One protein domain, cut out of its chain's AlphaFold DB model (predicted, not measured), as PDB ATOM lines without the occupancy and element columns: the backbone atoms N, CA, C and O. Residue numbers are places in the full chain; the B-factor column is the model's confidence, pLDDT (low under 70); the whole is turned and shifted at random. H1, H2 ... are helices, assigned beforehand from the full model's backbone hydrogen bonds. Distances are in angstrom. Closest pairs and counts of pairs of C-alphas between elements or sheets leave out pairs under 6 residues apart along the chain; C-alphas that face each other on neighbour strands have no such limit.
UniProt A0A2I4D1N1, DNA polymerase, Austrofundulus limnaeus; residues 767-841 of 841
ATOM      1  N   ARG A 767      -3.442  19.447 -44.210       85.62
ATOM      2  CA  ARG A 767      -4.496  19.691 -43.197       85.62
ATOM      3  C   ARG A 767      -5.724  18.776 -43.331       85.62
ATOM      4  O   ARG A 767      -6.650  18.911 -42.548       85.62
ATOM      5  N   ASP A 768      -5.747  17.870 -44.310       85.38
ATOM      6  CA  ASP A 768      -6.891  16.999 -44.628       85.38
ATOM      7  C   ASP A 768      -6.886  15.634 -43.909       85.38
ATOM      8  O   ASP A 768      -7.885  14.910 -43.981       85.38
ATOM      9  N   GLY A 769      -5.800  15.313 -43.195       87.56
ATOM     10  CA  GLY A 769      -5.683  14.200 -42.244       87.56
ATOM     11  C   GLY A 769      -5.734  14.654 -40.776       87.56
ATOM     12  O   GLY A 769      -5.734  15.851 -40.484       87.56
ATOM     13  N   CYS A 770      -5.757  13.698 -39.845       89.00
ATOM     14  CA  CYS A 770      -5.692  13.966 -38.406       89.00
ATOM     15  C   CYS A 770      -4.236  14.166 -37.909       89.00
ATOM     16  O   CYS A 770      -3.305  13.609 -38.505       89.00
ATOM     17  N   PRO A 771      -4.000  14.928 -36.815       88.12
ATOM     18  CA  PRO A 771      -2.648  15.231 -36.325       88.12
ATOM     19  C   PRO A 771      -1.766  14.007 -36.033       88.12
ATOM     20  O   PRO A 771      -0.547  14.096 -36.186       88.12
ATOM     21  N   ALA A 772      -2.356  12.869 -35.654       89.50
ATOM     22  CA  ALA A 772      -1.660  11.601 -35.444       89.50
ATOM     23  C   ALA A 772      -0.796  11.198 -36.650       89.50
ATOM     24  O   ALA A 772       0.379  10.872 -36.481       89.50
ATOM     25  N   VAL A 773      -1.348  11.275 -37.867       91.31
ATOM     26  CA  VAL A 773      -0.647  10.885 -39.102       91.31
ATOM     27  C   VAL A 773       0.567  11.780 -39.330       91.31
ATOM     28  O   VAL A 773       1.671  11.277 -39.532       91.31
ATOM     29  N   SER A 774       0.390  13.100 -39.228       89.31
ATOM     30  CA  SER A 774       1.475  14.070 -39.398       89.31
ATOM     31  C   SER A 774       2.585  13.867 -38.360       89.31
ATOM     32  O   SER A 774       3.759  13.837 -38.727       89.31
ATOM     33  N   LYS A 775       2.227  13.647 -37.082       88.69
ATOM     34  CA  LYS A 775       3.186  13.393 -35.992       88.69
ATOM     35  C   LYS A 775       4.003  12.118 -36.219       88.69
ATOM     36  O   LYS A 775       5.233  12.154 -36.149       88.69
ATOM     37  N   ILE A 776       3.323  11.000 -36.491       92.19
ATOM     38  CA  ILE A 776       3.949   9.681 -36.664       92.19
ATOM     39  C   ILE A 776       4.833   9.678 -37.913       92.19
ATOM     40  O   ILE A 776       5.966   9.198 -37.849       92.19
ATOM     41  N   LEU A 777       4.364  10.249 -39.030       93.56
ATOM     42  CA  LEU A 777       5.142  10.336 -40.266       93.56
ATOM     43  C   LEU A 777       6.397  11.196 -40.081       93.56
ATOM     44  O   LEU A 777       7.487  10.758 -40.440       93.56
ATOM     45  N   GLU A 778       6.278  12.382 -39.479       93.06
ATOM     46  CA  GLU A 778       7.436  13.249 -39.245       93.06
ATOM     47  C   GLU A 778       8.479  12.568 -38.352       93.06
ATOM     48  O   GLU A 778       9.662  12.538 -38.697       93.06
ATOM     49  N   ARG A 779       8.057  11.965 -37.232       92.19
ATOM     50  CA  ARG A 779       8.982  11.260 -36.337       92.19
ATOM     51  C   ARG A 779       9.628  10.047 -37.016       92.19
ATOM     52  O   ARG A 779      10.820   9.825 -36.815       92.19
ATOM     53  N   SER A 780       8.891   9.335 -37.870       94.69
ATOM     54  CA  SER A 780       9.402   8.210 -38.669       94.69
ATOM     55  C   SER A 780      10.457   8.641 -39.692       94.69
ATOM     56  O   SER A 780      11.496   7.994 -39.804       94.69
ATOM     57  N   VAL A 781      10.235   9.750 -40.411       94.75
ATOM     58  CA  VAL A 781      11.206  10.272 -41.391       94.75
ATOM     59  C   VAL A 781      12.444  10.841 -40.691       94.75
ATOM     60  O   VAL A 781      13.553  10.570 -41.141       94.75
ATOM     61  N   ARG A 782      12.289  11.545 -39.558       94.56
ATOM     62  CA  ARG A 782      13.432  11.973 -38.728       94.56
ATOM     63  C   ARG A 782      14.265  10.765 -38.277       94.56
ATOM     64  O   ARG A 782      15.453  10.725 -38.561       94.56
ATOM     65  N   LEU A 783      13.642   9.725 -37.705       94.31
ATOM     66  CA  LEU A 783      14.337   8.482 -37.321       94.31
ATOM     67  C   LEU A 783      15.086   7.829 -38.497       94.31
ATOM     68  O   LEU A 783      16.227   7.399 -38.323       94.31
ATOM     69  N   LEU A 784      14.483   7.786 -39.692       95.00
ATOM     70  CA  LEU A 784      15.130   7.280 -40.908       95.00
ATOM     71  C   LEU A 784      16.351   8.121 -41.313       95.00
ATOM     72  O   LEU A 784      17.359   7.569 -41.747       95.00
ATOM     73  N   PHE A 785      16.279   9.446 -41.184       94.94
ATOM     74  CA  PHE A 785      17.370  10.347 -41.554       94.94
ATOM     75  C   PHE A 785      18.510  10.339 -40.526       94.94
ATOM     76  O   PHE A 785      19.676  10.327 -40.925       94.94
ATOM     77  N   ASP A 786      18.169  10.290 -39.236       93.00
ATOM     78  CA  ASP A 786      19.099  10.275 -38.102       93.00
ATOM     79  C   ASP A 786      19.886   8.955 -38.033       93.00
ATOM     80  O   ASP A 786      21.108   8.955 -37.906       93.00
ATOM     81  N   THR A 787      19.183   7.817 -38.114       93.50
ATOM     82  CA  THR A 787      19.755   6.484 -37.829       93.50
ATOM     83  C   THR A 787      20.067   5.664 -39.076       93.50
ATOM     84  O   THR A 787      20.913   4.774 -39.023       93.50
ATOM     85  N   ARG A 788      19.368   5.931 -40.190       91.38
ATOM     86  CA  ARG A 788      19.351   5.107 -41.416       91.38
ATOM     87  C   ARG A 788      18.880   3.656 -41.208       91.38
ATOM     88  O   ARG A 788      18.980   2.852 -42.130       91.38
ATOM     89  N   ASP A 789      18.310   3.333 -40.044       93.00
ATOM     90  CA  ASP A 789      17.826   1.998 -39.691       93.00
ATOM     91  C   ASP A 789      16.294   1.894 -39.791       93.00
ATOM     92  O   ASP A 789      15.535   2.368 -38.940       93.00
ATOM     93  N   VAL A 790      15.830   1.199 -40.830       94.56
ATOM     94  CA  VAL A 790      14.405   0.924 -41.071       94.56
ATOM     95  C   VAL A 790      13.792   0.058 -39.956       94.56
ATOM     96  O   VAL A 790      12.588   0.137 -39.710       94.56
ATOM     97  N   SER A 791      14.592  -0.718 -39.217       96.56
ATOM     98  CA  SER A 791      14.133  -1.563 -38.102       96.56
ATOM     99  C   SER A 791      13.621  -0.727 -36.928       96.56
ATOM    100  O   SER A 791      12.598  -1.059 -36.325       96.56
ATOM    101  N   GLN A 792      14.297   0.387 -36.624       94.94
ATOM    102  CA  GLN A 792      13.849   1.357 -35.622       94.94
ATOM    103  C   GLN A 792      12.576   2.084 -36.064       94.94
ATOM    104  O   GLN A 792      11.655   2.220 -35.259       94.94
ATOM    105  N   VAL A 793      12.477   2.469 -37.341       95.44
ATOM    106  CA  VAL A 793      11.256   3.071 -37.906       95.44
ATOM    107  C   VAL A 793      10.075   2.097 -37.815       95.44
ATOM    108  O   VAL A 793       9.014   2.465 -37.315       95.44
ATOM    109  N   LYS A 794      10.270   0.831 -38.211       97.25
ATOM    110  CA  LYS A 794       9.262  -0.234 -38.097       97.25
ATOM    111  C   LYS A 794       8.789  -0.403 -36.650       97.25
ATOM    112  O   LYS A 794       7.586  -0.365 -36.405       97.25
ATOM    113  N   ARG A 795       9.719  -0.539 -35.694       96.50
ATOM    114  CA  ARG A 795       9.402  -0.689 -34.263       96.50
ATOM    115  C   ARG A 795       8.596   0.504 -33.739       96.50
ATOM    116  O   ARG A 795       7.563   0.297 -33.110       96.50
ATOM    117  N   PHE A 796       9.027   1.726 -34.058       94.75
ATOM    118  CA  PHE A 796       8.341   2.958 -33.670       94.75
ATOM    119  C   PHE A 796       6.899   3.010 -34.196       94.75
ATOM    120  O   PHE A 796       5.973   3.236 -33.418       94.75
ATOM    121  N   VAL A 797       6.695   2.761 -35.496       95.00
ATOM    122  CA  VAL A 797       5.359   2.775 -36.115       95.00
ATOM    123  C   VAL A 797       4.464   1.696 -35.505       95.00
ATOM    124  O   VAL A 797       3.335   1.999 -35.129       95.00
ATOM    125  N   GLN A 798       4.966   0.467 -35.325       95.81
ATOM    126  CA  GLN A 798       4.206  -0.608 -34.674       95.81
ATOM    127  C   GLN A 798       3.767  -0.220 -33.251       95.81
ATOM    128  O   GLN A 798       2.605  -0.419 -32.908       95.81
ATOM    129  N   GLN A 799       4.647   0.406 -32.462       93.94
ATOM    130  CA  GLN A 799       4.318   0.894 -31.118       93.94
ATOM    131  C   GLN A 799       3.248   1.997 -31.129       93.94
ATOM    132  O   GLN A 799       2.323   1.944 -30.321       93.94
ATOM    133  N   GLN A 800       3.316   2.976 -32.042       92.38
ATOM    134  CA  GLN A 800       2.272   4.009 -32.103       92.38
ATOM    135  C   GLN A 800       0.929   3.436 -32.600       92.38
ATOM    136  O   GLN A 800      -0.116   3.831 -32.088       92.38
ATOM    137  N   CYS A 801       0.934   2.464 -33.523       92.69
ATOM    138  CA  CYS A 801      -0.281   1.751 -33.936       92.69
ATOM    139  C   CYS A 801      -0.909   0.952 -32.783       92.69
ATOM    140  O   CYS A 801      -2.121   1.017 -32.602       92.69
ATOM    141  N   MET A 802      -0.103   0.258 -31.968       94.12
ATOM    142  CA  MET A 802      -0.586  -0.429 -30.762       94.12
ATOM    143  C   MET A 802      -1.255   0.555 -29.796       94.12
ATOM    144  O   MET A 802      -2.406   0.348 -29.441       94.12
ATOM    145  N   LYS A 803      -0.623   1.699 -29.483       91.38
ATOM    146  CA  LYS A 803      -1.248   2.735 -28.635       91.38
ATOM    147  C   LYS A 803      -2.611   3.211 -29.158       91.38
ATOM    148  O   LYS A 803      -3.479   3.509 -28.346       91.38
ATOM    149  N   VAL A 804      -2.800   3.314 -30.480       90.69
ATOM    150  CA  VAL A 804      -4.099   3.682 -31.079       90.69
ATOM    151  C   VAL A 804      -5.138   2.578 -30.860       90.69
ATOM    152  O   VAL A 804      -6.251   2.884 -30.443       90.69
ATOM    153  N   LEU A 805      -4.776   1.312 -31.092       92.44
ATOM    154  CA  LEU A 805      -5.659   0.155 -30.882       92.44
ATOM    155  C   LEU A 805      -6.027  -0.038 -29.401       92.44
ATOM    156  O   LEU A 805      -7.177  -0.330 -29.091       92.44
ATOM    157  N   ASP A 806      -5.084   0.213 -28.491       93.19
ATOM    158  CA  ASP A 806      -5.279   0.168 -27.037       93.19
ATOM    159  C   ASP A 806      -6.123   1.346 -26.491       93.19
ATOM    160  O   ASP A 806      -6.337   1.449 -25.282       93.19
ATOM    161  N   GLY A 807      -6.512   2.314 -27.331       89.00
ATOM    162  CA  GLY A 807      -7.170   3.555 -26.901       89.00
ATOM    163  C   GLY A 807      -6.271   4.526 -26.112       89.00
ATOM    164  O   GLY A 807      -6.756   5.510 -25.559       89.00
ATOM    165  N   ARG A 808      -4.949   4.304 -26.069       87.94
ATOM    166  CA  ARG A 808      -3.957   5.086 -25.298       87.94
ATOM    167  C   ARG A 808      -3.521   6.385 -26.001       87.94
ATOM    168  O   ARG A 808      -2.368   6.806 -25.891       87.94
ATOM    169  N   VAL A 809      -4.436   7.022 -26.738       86.44
ATOM    170  CA  VAL A 809      -4.195   8.185 -27.612       86.44
ATOM    171  C   VAL A 809      -5.276   9.253 -27.415       86.44
ATOM    172  O   VAL A 809      -6.450   8.948 -27.248       86.44
ATOM    173  N   SER A 810      -4.881  10.531 -27.460       86.62
ATOM    174  CA  SER A 810      -5.815  11.658 -27.347       86.62
ATOM    175  C   SER A 810      -6.728  11.772 -28.571       86.62
ATOM    176  O   SER A 810      -6.247  11.835 -29.703       86.62
ATOM    177  N   LEU A 811      -8.038  11.924 -28.347       87.81
ATOM    178  CA  LEU A 811      -9.027  12.192 -29.402       87.81
ATOM    179  C   LEU A 811      -8.700  13.455 -30.222       87.81
ATOM    180  O   LEU A 811      -9.029  13.524 -31.407       87.81
ATOM    181  N   GLN A 812      -7.988  14.427 -29.639       86.75
ATOM    182  CA  GLN A 812      -7.524  15.624 -30.355       86.75
ATOM    183  C   GLN A 812      -6.547  15.275 -31.491       86.75
ATOM    184  O   GLN A 812      -6.578  15.911 -32.541       86.75
ATOM    185  N   ASP A 813      -5.731  14.227 -31.330       87.44
ATOM    186  CA  ASP A 813      -4.817  13.758 -32.379       87.44
ATOM    187  C   ASP A 813      -5.522  12.932 -33.466       87.44
ATOM    188  O   ASP A 813      -4.977  12.764 -34.557       87.44
ATOM    189  N   LEU A 814      -6.742  12.461 -33.202       90.88
ATOM    190  CA  LEU A 814      -7.589  11.731 -34.152       90.88
ATOM    191  C   LEU A 814      -8.645  12.633 -34.822       90.88
ATOM    192  O   LEU A 814      -9.359  12.192 -35.720       90.88
ATOM    193  N   THR A 815      -8.723  13.907 -34.427       89.75
ATOM    194  CA  THR A 815      -9.692  14.875 -34.955       89.75
ATOM    195  C   THR A 815      -9.321  15.323 -36.373       89.75
ATOM    196  O   THR A 815      -8.183  15.714 -36.639       89.75
ATOM    197  N   PHE A 816     -10.296  15.317 -37.284       91.00
ATOM    198  CA  PHE A 816     -10.169  15.876 -38.635       91.00
ATOM    199  C   PHE A 816     -10.740  17.297 -38.692       91.00
ATOM    200  O   PHE A 816     -11.732  17.596 -38.035       91.00
ATOM    201  N   ALA A 817     -10.160  18.154 -39.535       88.81
ATOM    202  CA  ALA A 817     -10.702  19.474 -39.848       88.81
ATOM    203  C   ALA A 817     -10.787  19.647 -41.370       88.81
ATOM    204  O   ALA A 817      -9.785  19.509 -42.070       88.81
ATOM    205  N   LYS A 818     -11.984  19.922 -41.895       88.69
ATOM    206  CA  LYS A 818     -12.232  20.127 -43.329       88.69
ATOM    207  C   LYS A 818     -13.198  21.291 -43.524       88.69
ATOM    208  O   LYS A 818     -14.122  21.472 -42.743       88.69
ATOM    209  N   GLU A 819     -12.951  22.083 -44.561       87.75
ATOM    210  CA  GLU A 819     -13.758  23.255 -44.903       87.75
ATOM    211  C   GLU A 819     -15.135  22.829 -45.435       87.75
ATOM    212  O   GLU A 819     -15.226  22.121 -46.442       87.75
ATOM    213  N   TYR A 820     -16.198  23.278 -44.765       87.50
ATOM    214  CA  TYR A 820     -17.551  23.265 -45.317       87.50
ATOM    215  C   TYR A 820     -17.709  24.438 -46.290       87.50
ATOM    216  O   TYR A 820     -17.243  25.539 -46.006       87.50
ATOM    217  N   ARG A 821     -18.348  24.200 -47.440       84.88
ATOM    218  CA  ARG A 821     -18.504  25.191 -48.524       84.88
ATOM    219  C   ARG A 821     -19.954  25.605 -48.776       84.88
ATOM    220  O   ARG A 821     -20.265  26.117 -49.845       84.88
ATOM    221  N   GLY A 822     -20.842  25.354 -47.816       83.88
ATOM    222  CA  GLY A 822     -22.280  25.556 -47.981       83.88
ATOM    223  C   GLY A 822     -22.935  24.471 -48.842       83.88
ATOM    224  O   GLY A 822     -22.303  23.848 -49.696       83.88
ATOM    225  N   ARG A 823     -24.229  24.229 -48.611       82.31
ATOM    226  CA  ARG A 823     -24.983  23.115 -49.215       82.31
ATOM    227  C   ARG A 823     -25.027  23.172 -50.748       82.31
ATOM    228  O   ARG A 823     -24.972  22.122 -51.377       82.31
ATOM    229  N   GLY A 824     -25.082  24.373 -51.333       84.06
ATOM    230  CA  GLY A 824     -25.119  24.583 -52.788       84.06
ATOM    231  C   GLY A 824     -23.809  24.267 -53.523       84.06
ATOM    232  O   GLY A 824     -23.842  23.936 -54.703       84.06
ATOM    233  N   SER A 825     -22.662  24.289 -52.833       86.44
ATOM    234  CA  SER A 825     -21.344  24.012 -53.435       86.44
ATOM    235  C   SER A 825     -21.048  22.522 -53.641       86.44
ATOM    236  O   SER A 825     -19.990  22.168 -54.166       86.44
ATOM    237  N   TYR A 826     -21.945  21.632 -53.210       89.06
ATOM    238  CA  TYR A 826     -21.813  20.187 -53.377       89.06
ATOM    239  C   TYR A 826     -22.856  19.677 -54.372       89.06
ATOM    240  O   TYR A 826     -24.028  20.045 -54.307       89.06
ATOM    241  N   ARG A 827     -22.443  18.786 -55.282       89.44
ATOM    242  CA  ARG A 827     -23.358  18.143 -56.237       89.44
ATOM    243  C   ARG A 827     -24.497  17.432 -55.474       89.44
ATOM    244  O   ARG A 827     -24.202  16.731 -54.503       89.44
ATOM    245  N   PRO A 828     -25.767  17.535 -55.914       85.88
ATOM    246  CA  PRO A 828     -26.859  16.742 -55.353       85.88
ATOM    247  C   PRO A 828     -26.508  15.248 -55.291       85.88
ATOM    248  O   PRO A 828     -25.958  14.697 -56.244       85.88
ATOM    249  N   GLY A 829     -26.777  14.612 -54.148       83.06
ATOM    250  CA  GLY A 829     -26.422  13.211 -53.888       83.06
ATOM    251  C   GLY A 829     -24.948  12.944 -53.533       83.06
ATOM    252  O   GLY A 829     -24.596  11.794 -53.286       83.06
ATOM    253  N   ALA A 830     -24.071  13.954 -53.474       86.69
ATOM    254  CA  ALA A 830     -22.676  13.745 -53.087       86.69
ATOM    255  C   ALA A 830     -22.541  13.388 -51.594       86.69
ATOM    256  O   ALA A 830     -22.729  14.243 -50.726       86.69
ATOM    257  N   CYS A 831     -22.152  12.143 -51.306       87.25
ATOM    258  CA  CYS A 831     -21.791  11.690 -49.963       87.25
ATOM    259  C   CYS A 831     -20.444  12.306 -49.547       87.25
ATOM    260  O   CYS A 831     -19.367  11.804 -49.876       87.25
ATOM    261  N   VAL A 832     -20.504  13.443 -48.853       88.19
ATOM    262  CA  VAL A 832     -19.334  14.163 -48.331       88.19
ATOM    263  C   VAL A 832     -19.462  14.212 -46.809       88.19
ATOM    264  O   VAL A 832     -20.400  14.842 -46.333       88.19
ATOM    265  N   PRO A 833     -18.534  13.639 -46.016       88.75
ATOM    266  CA  PRO A 833     -18.712  13.522 -44.563       88.75
ATOM    267  C   PRO A 833     -19.014  14.839 -43.833       88.75
ATOM    268  O   PRO A 833     -19.782  14.850 -42.883       88.75
ATOM    269  N   VAL A 834     -18.456  15.962 -44.302       87.12
ATOM    270  CA  VAL A 834     -18.754  17.299 -43.754       87.12
ATOM    271  C   VAL A 834     -20.202  17.712 -44.038       87.12
ATOM    272  O   VAL A 834     -20.861  18.246 -43.156       87.12
ATOM    273  N   LEU A 835     -20.705  17.429 -45.246       87.00
ATOM    274  CA  LEU A 835     -22.074  17.740 -45.654       87.00
ATOM    275  C   LEU A 835     -23.096  16.885 -44.894       87.00
ATOM    276  O   LEU A 835     -24.130  17.409 -44.496       87.00
ATOM    277  N   GLU A 836     -22.800  15.600 -44.674       87.12
ATOM    278  CA  GLU A 836     -23.663  14.707 -43.891       87.12
ATOM    279  C   GLU A 836     -23.721  15.124 -42.414       87.12
ATOM    280  O   GLU A 836     -24.803  15.173 -41.837       87.12
ATOM    281  N   LEU A 837     -22.593  15.531 -41.814       86.94
ATOM    282  CA  LEU A 837     -22.589  16.109 -40.464       86.94
ATOM    283  C   LEU A 837     -23.481  17.362 -40.380       86.94
ATOM    284  O   LEU A 837     -24.268  17.473 -39.447       86.94
ATOM    285  N   THR A 838     -23.452  18.242 -41.388       81.69
ATOM    286  CA  THR A 838     -24.352  19.415 -41.502       81.69
ATOM    287  C   THR A 838     -25.783  19.091 -41.976       81.69
ATOM    288  O   THR A 838     -26.494  19.984 -42.430       81.69
ATOM    289  N   ARG A 839     -26.202  17.817 -41.945       80.06
ATOM    290  CA  ARG A 839     -27.617  17.393 -42.036       80.06
ATOM    291  C   ARG A 839     -28.132  16.779 -40.729       80.06
ATOM    292  O   ARG A 839     -29.334  16.576 -40.597       80.06
ATOM    293  N   CYS A 840     -27.228  16.451 -39.804       67.31
ATOM    294  CA  CYS A 840     -27.534  15.919 -38.473       67.31
ATOM    295  C   CYS A 840     -27.520  17.006 -37.382       67.31
ATOM    296  O   CYS A 840     -27.767  16.697 -36.216       67.31
ATOM    297  N   VAL A 841     -27.195  18.242 -37.774       56.72
ATOM    298  CA  VAL A 841     -27.269  19.498 -37.016       56.72
ATOM    299  C   VAL A 841     -28.247  20.400 -37.757       56.72
ATOM    300  O   VAL A 841     -29.129  20.959 -37.079       56.72
TER     301      VAL A 841
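Overview. This is residues 767 to 841 of the 841 residues of the protein "DNA polymerase" of Austrofundulus limnaeus (UniProt A0A2I4D1N1). Starting from the first residue, you find a hairpin of two long helices, H1 and H2, with the short H3 at its open end; from there a long link leads away to the small H4, well off the hairpin. The 75 printed residues include four named helices, H1 to H4 in order, and no named strand: all helix. The whole is elongated, 51 by 26 by 18 A, and only just extended, close to loose, with a radius of gyration of the C-alphas of 17.5 A.

Arrangement. H1, residues 771 to 787, and H2, residues 790 to 805, form a helical hairpin: they touch, closest at the C-alphas of Ser 780 and Val 793, 5.5 A apart, and run opposite ways at a shallow tilt of 20 degrees. H3, residues 811 to 814, touches H1 at residues 771 to 772 alone, closest at the C-alphas of Pro 771 and Asp 813, 4.7 A. H4, residues 833 to 837, is apart from H1, H2 and H3. Every O i to N i+4 pair is within hydrogen-bond range in H1, H2 and H4; H3 is too short for one.

Along the chain. Find C-alpha 771 at (-2.648, 15.231, -36.325); H1 runs 24.1 A from there, and H2 22.5 A. H4 ends at C-alpha 837, (-22.589, 16.109, -40.464).

Size, cuts and confidence. The farthest C-alphas, Thr 787 and Pro 828, are 50.8 A apart. The printed part has no cut; the link H3 to H4 is long. Look for pLDDT under 70 at residues 840 to 841.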